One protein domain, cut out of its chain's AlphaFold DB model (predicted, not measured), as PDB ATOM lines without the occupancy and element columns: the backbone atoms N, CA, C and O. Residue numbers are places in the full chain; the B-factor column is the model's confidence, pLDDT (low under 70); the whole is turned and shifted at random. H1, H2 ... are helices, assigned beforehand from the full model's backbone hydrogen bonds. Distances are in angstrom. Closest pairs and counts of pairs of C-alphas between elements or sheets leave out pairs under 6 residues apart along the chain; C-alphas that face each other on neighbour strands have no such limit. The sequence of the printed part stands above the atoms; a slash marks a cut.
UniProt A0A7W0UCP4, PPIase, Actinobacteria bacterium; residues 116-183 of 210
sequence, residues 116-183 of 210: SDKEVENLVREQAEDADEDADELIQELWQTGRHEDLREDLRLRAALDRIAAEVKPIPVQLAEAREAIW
ATOM      1  N   SER A 116     199.587 182.843 206.266       98.00
ATOM      2  CA  SER A 116     199.199 183.244 204.919       98.00
ATOM      3  C   SER A 116     198.490 182.120 204.164       98.00
ATOM      4  O   SER A 116     198.715 180.938 204.423       98.00
ATOM      5  N   ASP A 117     197.696 182.478 203.152       97.50
ATOM      6  CA  ASP A 117     197.083 181.506 202.231       97.50
ATOM      7  C   ASP A 117     198.123 180.561 201.631       97.50
ATOM      8  O   ASP A 117     197.901 179.361 201.548       97.50
ATOM      9  N   LYS A 118     199.304 181.093 201.302       97.44
ATOM     10  CA  LYS A 118     200.407 180.311 200.749       97.44
ATOM     11  C   LYS A 118     200.908 179.233 201.711       97.44
ATOM     12  O   LYS A 118     201.280 178.155 201.266       97.44
ATOM     13  N   GLU A 119     200.956 179.510 203.012       97.50
ATOM     14  CA  GLU A 119     201.356 178.509 204.009       97.50
ATOM     15  C   GLU A 119     200.308 177.403 204.138       97.50
ATOM     16  O   GLU A 119     200.677 176.232 204.207       97.50
ATOM     17  N   VAL A 120     199.020 177.757 204.080       97.81
ATOM     18  CA  VAL A 120     197.928 176.773 204.033       97.81
ATOM     19  C   VAL A 120     198.017 175.926 202.761       97.81
ATOM     20  O   VAL A 120     197.994 174.703 202.841       97.81
ATOM     21  N   GLU A 121     198.181 176.547 201.590       97.38
ATOM     22  CA  GLU A 121     198.331 175.838 200.312       97.38
ATOM     23  C   GLU A 121     199.536 174.894 200.318       97.38
ATOM     24  O   GLU A 121     199.429 173.765 199.849       97.38
ATOM     25  N   ASN A 122     200.677 175.328 200.861       97.25
ATOM     26  CA  ASN A 122     201.876 174.495 200.949       97.25
ATOM     27  C   ASN A 122     201.641 173.252 201.813       97.25
ATOM     28  O   ASN A 122     202.035 172.165 201.403       97.25
ATOM     29  N   LEU A 123     200.974 173.402 202.966       95.50
ATOM     30  CA  LEU A 123     200.616 172.268 203.820       95.50
ATOM     31  C   LEU A 123     199.743 171.262 203.059       95.50
ATOM     32  O   LEU A 123     199.956 170.057 203.153       95.50
ATOM     33  N   VAL A 124     198.753 171.756 202.312       96.19
ATOM     34  CA  VAL A 124     197.852 170.901 201.531       96.19
ATOM     35  C   VAL A 124     198.612 170.189 200.410       96.19
ATOM     36  O   VAL A 124     198.384 169.005 200.192       96.19
ATOM     37  N   ARG A 125     199.547 170.871 199.734       96.38
ATOM     38  CA  ARG A 125     200.398 170.257 198.699       96.38
ATOM     39  C   ARG A 125     201.276 169.148 199.260       96.38
ATOM     40  O   ARG A 125     201.294 168.075 198.679       96.38
ATOM     41  N   GLU A 126     201.940 169.385 200.387       95.19
ATOM     42  CA  GLU A 126     202.771 168.376 201.055       95.19
ATOM     43  C   GLU A 126     201.949 167.125 201.406       95.19
ATOM     44  O   GLU A 126     202.331 166.008 201.072       95.19
ATOM     45  N   GLN A 127     200.759 167.310 201.986       92.44
ATOM     46  CA  GLN A 127     199.872 166.194 202.330       92.44
ATOM     47  C   GLN A 127     199.329 165.452 201.103       92.44
ATOM     48  O   GLN A 127     199.181 164.232 201.145       92.44
ATOM     49  N   ALA A 128     199.022 166.170 200.022       94.12
ATOM     50  CA  ALA A 128     198.552 165.572 198.779       94.12
ATOM     51  C   ALA A 128     199.663 164.772 198.077       94.12
ATOM     52  O   ALA A 128     199.397 163.687 197.567       94.12
ATOM     53  N   GLU A 129     200.909 165.258 198.108       94.19
ATOM     54  CA  GLU A 129     202.080 164.535 197.594       94.19
ATOM     55  C   GLU A 129     202.296 163.209 198.343       94.19
ATOM     56  O   GLU A 129     202.502 162.174 197.708       94.19
ATOM     57  N   ASP A 130     202.168 163.210 199.674       92.44
ATOM     58  CA  ASP A 130     202.274 161.998 200.498       92.44
ATOM     59  C   ASP A 130     201.143 160.985 200.234       92.44
ATOM     60  O   ASP A 130     201.329 159.773 200.394       92.44
ATOM     61  N   ALA A 131     199.961 161.476 199.846       91.12
ATOM     62  CA  ALA A 131     198.768 160.674 199.586       91.12
ATOM     63  C   ALA A 131     198.593 160.260 198.109       91.12
ATOM     64  O   ALA A 131     197.682 159.483 197.817       91.12
ATOM     65  N   ASP A 132     199.457 160.731 197.201       92.69
ATOM     66  CA  ASP A 132     199.316 160.596 195.738       92.69
ATOM     67  C   ASP A 132     197.970 161.163 195.221       92.69
ATOM     68  O   ASP A 132     197.311 160.590 194.350       92.69
ATOM     69  N   GLU A 133     197.541 162.294 195.794       93.94
ATOM     70  CA  GLU A 133     196.301 163.013 195.466       93.94
ATOM     71  C   GLU A 133     196.574 164.304 194.665       93.94
ATOM     72  O   GLU A 133     197.670 164.868 194.697       93.94
ATOM     73  N   ASP A 134     195.569 164.808 193.935       95.56
ATOM     74  CA  ASP A 134     195.688 166.080 193.212       95.56
ATOM     75  C   ASP A 134     195.564 167.270 194.178       95.56
ATOM     76  O   ASP A 134     194.484 167.606 194.677       95.56
ATOM     77  N   ALA A 135     196.696 167.925 194.435       95.56
ATOM     78  CA  ALA A 135     196.765 169.044 195.363       95.56
ATOM     79  C   ALA A 135     195.935 170.262 194.928       95.56
ATOM     80  O   ALA A 135     195.396 170.966 195.783       95.56
ATOM     81  N   ASP A 136     195.844 170.547 193.625       96.25
ATOM     82  CA  ASP A 136     195.129 171.727 193.133       96.25
ATOM     83  C   ASP A 136     193.614 171.541 193.298       96.25
ATOM     84  O   ASP A 136     192.918 172.475 193.714       96.25
ATOM     85  N   GLU A 137     193.108 170.330 193.044       96.19
ATOM     86  CA  GLU A 137     191.708 169.976 193.302       96.19
ATOM     87  C   GLU A 137     191.370 170.070 194.799       96.19
ATOM     88  O   GLU A 137     190.361 170.682 195.168       96.19
ATOM     89  N   LEU A 138     192.241 169.548 195.674       95.19
ATOM     90  CA  LEU A 138     192.039 169.575 197.125       95.19
ATOM     91  C   LEU A 138     192.056 171.003 197.694       95.19
ATOM     92  O   LEU A 138     191.184 171.371 198.487       95.19
ATOM     93  N   ILE A 139     193.005 171.840 197.260       96.81
ATOM     94  CA  ILE A 139     193.036 173.271 197.598       96.81
ATOM     95  C   ILE A 139     191.722 173.925 197.169       96.81
ATOM     96  O   ILE A 139     191.072 174.613 197.958       96.81
ATOM     97  N   GLN A 140     191.274 173.690 195.938       96.94
ATOM     98  CA  GLN A 140     190.039 174.293 195.457       96.94
ATOM     99  C   GLN A 140     188.826 173.894 196.319       96.94
ATOM    100  O   GLN A 140     188.005 174.757 196.653       96.94
ATOM    101  N   GLU A 141     188.713 172.626 196.717       96.31
ATOM    102  CA  GLU A 141     187.640 172.139 197.590       96.31
ATOM    103  C   GLU A 141     187.664 172.811 198.976       96.31
ATOM    104  O   GLU A 141     186.632 173.287 199.469       96.31
ATOM    105  N   LEU A 142     188.837 172.897 199.606       96.31
ATOM    106  CA  LEU A 142     189.005 173.498 200.934       96.31
ATOM    107  C   LEU A 142     188.632 174.990 200.948       96.31
ATOM    108  O   LEU A 142     188.045 175.480 201.920       96.31
ATOM    109  N   TRP A 143     188.908 175.710 199.859       96.88
ATOM    110  CA  TRP A 143     188.515 177.114 199.711       96.88
ATOM    111  C   TRP A 143     187.016 177.272 199.465       96.88
ATOM    112  O   TRP A 143     186.383 178.128 200.079       96.88
ATOM    113  N   GLN A 144     186.417 176.418 198.631       97.31
ATOM    114  CA  GLN A 144     184.973 176.452 198.369       97.31
ATOM    115  C   GLN A 144     184.133 176.138 199.610       97.31
ATOM    116  O   GLN A 144     183.070 176.726 199.806       97.31
ATOM    117  N   THR A 145     184.598 175.206 200.443       96.56
ATOM    118  CA  THR A 145     183.900 174.782 201.665       96.56
ATOM    119  C   THR A 145     184.201 175.668 202.874       96.56
ATOM    120  O   THR A 145     183.511 175.558 203.884       96.56
ATOM    121  N   GLY A 146     185.215 176.538 202.790       96.44
ATOM    122  CA  GLY A 146     185.688 177.355 203.911       96.44
ATOM    123  C   GLY A 146     186.598 176.616 204.902       96.44
ATOM    124  O   GLY A 146     187.113 177.239 205.820       96.44
ATOM    125  N   ARG A 147     186.854 175.316 204.705       95.62
ATOM    126  CA  ARG A 147     187.656 174.470 205.613       95.62
ATOM    127  C   ARG A 147     189.141 174.844 205.677       95.62
ATOM    128  O   ARG A 147     189.842 174.421 206.588       95.62
ATOM    129  N   HIS A 148     189.627 175.629 204.718       96.44
ATOM    130  CA  HIS A 148     190.971 176.210 204.760       96.44
ATOM    131  C   HIS A 148     191.189 177.137 205.971       96.44
ATOM    132  O   HIS A 148     192.322 177.268 206.422       96.44
ATOM    133  N   GLU A 149     190.130 177.738 206.527       97.25
ATOM    134  CA  GLU A 149     190.212 178.544 207.755       97.25
ATOM    135  C   GLU A 149     190.551 177.688 208.979       97.25
ATOM    136  O   GLU A 149     191.406 178.072 209.774       97.25
ATOM    137  N   ASP A 150     189.958 176.495 209.088       94.81
ATOM    138  CA  ASP A 150     190.266 175.551 210.170       94.81
ATOM    139  C   ASP A 150     191.744 175.124 210.100       94.81
ATOM    140  O   ASP A 150     192.454 175.125 211.103       94.81
ATOM    141  N   LEU A 151     192.243 174.841 208.888       95.88
ATOM    142  CA  LEU A 151     193.660 174.523 208.665       95.88
ATOM    143  C   LEU A 151     194.583 175.700 208.989       95.88
ATOM    144  O   LEU A 151     195.688 175.501 209.497       95.88
ATOM    145  N   ARG A 152     194.149 176.926 208.684       97.88
ATOM    146  CA  ARG A 152     194.906 178.135 209.005       97.88
ATOM    147  C   ARG A 152     195.036 178.309 210.512       97.88
ATOM    148  O   ARG A 152     196.135 178.602 210.982       97.88
ATOM    149  N   GLU A 153     193.953 178.110 211.256       97.38
ATOM    150  CA  GLU A 153     193.989 178.192 212.716       97.38
ATOM    151  C   GLU A 153     194.867 177.080 213.304       97.38
ATOM    152  O   GLU A 153     195.751 177.368 214.108       97.38
ATOM    153  N   ASP A 154     194.761 175.840 212.817       96.25
ATOM    154  CA  ASP A 154     195.646 174.743 213.232       96.25
ATOM    155  C   ASP A 154     197.133 175.083 213.024       96.25
ATOM    156  O   ASP A 154     197.964 174.866 213.913       96.25
ATOM    157  N   LEU A 155     197.489 175.637 211.859       97.56
ATOM    158  CA  LEU A 155     198.852 176.091 211.565       97.56
ATOM    159  C   LEU A 155     199.293 177.216 212.501       97.56
ATOM    160  O   LEU A 155     200.432 177.225 212.970       97.56
ATOM    161  N   ARG A 156     198.391 178.147 212.806       98.25
ATOM    162  CA  ARG A 156     198.661 179.283 213.683       98.25
ATOM    163  C   ARG A 156     198.935 178.830 215.116       98.25
ATOM    164  O   ARG A 156     199.902 179.294 215.723       98.25
ATOM    165  N   LEU A 157     198.152 177.885 215.638       97.12
ATOM    166  CA  LEU A 157     198.362 177.303 216.966       97.12
ATOM    167  C   LEU A 157     199.659 176.488 217.036       97.12
ATOM    168  O   LEU A 157     200.390 176.581 218.025       97.12
ATOM    169  N   ARG A 158     199.994 175.739 215.976       96.06
ATOM    170  CA  ARG A 158     201.286 175.036 215.868       96.06
ATOM    171  C   ARG A 158     202.456 176.013 215.886       96.06
ATOM    172  O   ARG A 158     203.364 175.839 216.694       96.06
ATOM    173  N   ALA A 159     202.394 177.080 215.093       97.06
ATOM    174  CA  ALA A 159     203.424 178.114 215.067       97.06
ATOM    175  C   ALA A 159     203.566 178.833 216.423       97.06
ATOM    176  O   ALA A 159     204.678 179.162 216.842       97.06
ATOM    177  N   ALA A 160     202.464 179.039 217.152       96.94
ATOM    178  CA  ALA A 160     202.505 179.567 218.515       96.94
ATOM    179  C   ALA A 160     203.241 178.625 219.468       96.94
ATOM    180  O   ALA A 160     204.120 179.065 220.213       96.94
ATOM    181  N   LEU A 161     202.936 177.328 219.410       96.06
ATOM    182  CA  LEU A 161     203.638 176.316 220.188       96.06
ATOM    183  C   LEU A 161     205.125 176.241 219.820       96.06
ATOM    184  O   LEU A 161     205.960 176.227 220.720       96.06
ATOM    185  N   ASP A 162     205.472 176.261 218.533       95.12
ATOM    186  CA  ASP A 162     206.865 176.315 218.072       95.12
ATOM    187  C   ASP A 162     207.600 177.520 218.657       95.12
ATOM    188  O   ASP A 162     208.716 177.400 219.172       95.12
ATOM    189  N   ARG A 163     206.951 178.687 218.633       95.12
ATOM    190  CA  ARG A 163     207.531 179.913 219.167       95.12
ATOM    191  C   ARG A 163     207.742 179.834 220.677       95.12
ATOM    192  O   ARG A 163     208.807 180.216 221.155       95.12
ATOM    193  N   ILE A 164     206.766 179.309 221.415       93.25
ATOM    194  CA  ILE A 164     206.872 179.090 222.863       93.25
ATOM    195  C   ILE A 164     207.996 178.096 223.169       93.25
ATOM    196  O   ILE A 164     208.854 178.379 224.003       93.25
ATOM    197  N   ALA A 165     208.023 176.951 222.487       92.88
ATOM    198  CA  ALA A 165     209.017 175.904 222.698       92.88
ATOM    199  C   ALA A 165     210.447 176.412 222.451       92.88
ATOM    200  O   ALA A 165     211.356 176.061 223.201       92.88
ATOM    201  N   ALA A 166     210.640 177.289 221.461       91.94
ATOM    202  CA  ALA A 166     211.932 177.908 221.173       91.94
ATOM    203  C   ALA A 166     212.400 178.908 222.251       91.94
ATOM    204  O   ALA A 166     213.602 179.126 222.409       91.94
ATOM    205  N   GLU A 167     211.476 179.534 222.984       89.00
ATOM    206  CA  GLU A 167     211.783 180.539 224.012       89.00
ATOM    207  C   GLU A 167     211.852 179.951 225.434       89.00
ATOM    208  O   GLU A 167     212.490 180.527 226.323       89.00
ATOM    209  N   VAL A 168     211.227 178.795 225.668       90.31
ATOM    210  CA  VAL A 168     211.216 178.125 226.972       90.31
ATOM    211  C   VAL A 168     212.518 177.360 227.202       90.31
ATOM    212  O   VAL A 168     212.998 176.602 226.366       90.31
ATOM    213  N   LYS A 169     213.089 177.516 228.400       84.75
ATOM    214  CA  LYS A 169     214.294 176.788 228.799       84.75
ATOM    215  C   LYS A 169     213.955 175.324 229.127       84.75
ATOM    216  O   LYS A 169     213.254 175.099 230.118       84.75
ATOM    217  N   PRO A 170     214.502 174.332 228.398       84.81
ATOM    218  CA  PRO A 170     214.312 172.932 228.747       84.81
ATOM    219  C   PRO A 170     215.003 172.609 230.074       84.81
ATOM    220  O   PRO A 170     216.083 173.125 230.388       84.81
ATOM    221  N   ILE A 171     214.373 171.739 230.859       84.44
ATOM    222  CA  ILE A 171     214.926 171.200 232.103       84.44
ATOM    223  C   ILE A 171     215.022 169.673 232.006       84.44
ATOM    224  O   ILE A 171     214.172 169.059 231.364       84.44
ATOM    225  N   PRO A 172     216.030 169.038 232.635       84.88
ATOM    226  CA  PRO A 172     216.091 167.581 232.709       84.88
ATOM    227  C   PRO A 172     214.843 167.004 233.380       84.88
ATOM    228  O   PRO A 172     214.347 167.584 234.347       84.88
ATOM    229  N   VAL A 173     214.394 165.830 232.929       79.56
ATOM    230  CA  VAL A 173     213.201 165.148 233.468       79.56
ATOM    231  C   VAL A 173     213.294 164.974 234.986       79.56
ATOM    232  O   VAL A 173     212.360 165.311 235.702       79.56
ATOM    233  N   GLN A 174     214.464 164.585 235.502       80.44
ATOM    234  CA  GLN A 174     214.670 164.402 236.945       80.44
ATOM    235  C   GLN A 174     214.493 165.709 237.733       80.44
ATOM    236  O   GLN A 174     214.070 165.698 238.886       80.44
ATOM    237  N   LEU A 175     214.827 166.852 237.123       78.06
ATOM    238  CA  LEU A 175     214.629 168.161 237.739       78.06
ATOM    239  C   LEU A 175     213.156 168.584 237.683       78.06
ATOM    240  O   LEU A 175     212.682 169.217 238.624       78.06
ATOM    241  N   ALA A 176     212.442 168.234 236.609       76.56
ATOM    242  CA  ALA A 176     211.005 168.465 236.492       76.56
ATOM    243  C   ALA A 176     210.238 167.688 237.575       76.56
ATOM    244  O   ALA A 176     209.515 168.300 238.359       76.56
ATOM    245  N   GLU A 177     210.512 166.388 237.709       79.69
ATOM    246  CA  GLU A 177     209.938 165.522 238.746       79.69
ATOM    247  C   GLU A 177     210.248 166.040 240.158       79.69
ATOM    248  O   GLU A 177     209.371 166.106 241.019       79.69
ATOM    249  N   ALA A 178     211.491 166.474 240.402       78.81
ATOM    250  CA  ALA A 178     211.872 167.060 241.683       78.81
ATOM    251  C   ALA A 178     211.114 168.367 241.972       78.81
ATOM    252  O   ALA A 178     210.700 168.593 243.108       78.81
ATOM    253  N   ARG A 179     210.908 169.228 240.966       75.06
ATOM    254  CA  ARG A 179     210.145 170.475 241.119       75.06
ATOM    255  C   ARG A 179     208.681 170.191 241.451       75.06
ATOM    256  O   ARG A 179     208.158 170.822 242.364       75.06
ATOM    257  N   GLU A 180     208.049 169.248 240.761       72.94
ATOM    258  CA  GLU A 180     206.659 168.843 241.016       72.94
ATOM    259  C   GLU A 180     206.483 168.194 242.394       72.94
ATOM    260  O   GLU A 180     205.521 168.483 243.101       72.94
ATOM    261  N   ALA A 181     207.449 167.391 242.845       74.38
ATOM    262  CA  ALA A 181     207.421 166.812 244.188       74.38
ATOM    263  C   ALA A 181     207.533 167.871 245.306       74.38
ATOM    264  O   ALA A 181     207.031 167.672 246.415       74.38
ATOM    265  N   ILE A 182     208.199 168.999 245.034       66.56
ATOM    266  CA  ILE A 182     208.343 170.120 245.974       66.56
ATOM    267  C   ILE A 182     207.108 171.041 245.909       66.56
ATOM    268  O   ILE A 182     206.627 171.497 246.956       66.56
ATOM    269  N   TRP A 183     206.580 171.287 244.707       53.75
ATOM    270  CA  TRP A 183     205.455 172.177 244.420       53.75
ATOM    271  C   TRP A 183     204.148 171.394 244.220       53.75
ATOM    272  O   TRP A 183     203.804 171.001 243.108       53.75
TER     273      TRP A 183
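AT A GLANCE: This is residues 116 to 183 of the 210 residues of the protein "PPIase" of Actinobacteria bacterium (UniProt A0A7W0UCP4). H1, H2 and the first part of H3 make a small compact head; from residue 157 on, H3 sticks out as a long arm, with short H4 beyond its far end. The printed part has 68 residues with four named helices, H1 to H4 in order, and is all helix. It is extended, with a radius of gyration of the C-alphas of 18.6 A and spans of 55 by 23 by 18 A.

HOW THE PARTS SIT: Start at H1, residues 117 to 131; it touches H2, residues 135 to 145, at a steep tilt of 54 degrees, opposite ways, closest at the C-alphas of Arg 125 and Ala 135, 5.1 A. With residues 117 to 120 alone, H1 touches H3, residues 148 to 167, about perpendicular at 83 degrees, closest at the C-alphas of Val 120 and Arg 152, 6.0 A. H4, residues 173 to 182, is apart from H1, H2 and H3. In the four helices every O i to N i+4 pair is within hydrogen-bond range.

IN THESE COORDINATES: Find C-alpha 117 at (197.083, 181.506, 202.231), where H1 begins its 21.1 A; H2 follows with 15.4 A. From C-alpha 148, H3 runs 28.7 A; H4, 14.3 A, ends at C-alpha 182 (208.343, 170.120, 245.974).

THE WHOLE: The printed part has no cut, and its three links are tight. Residues 182 to 183 are under pLDDT 70.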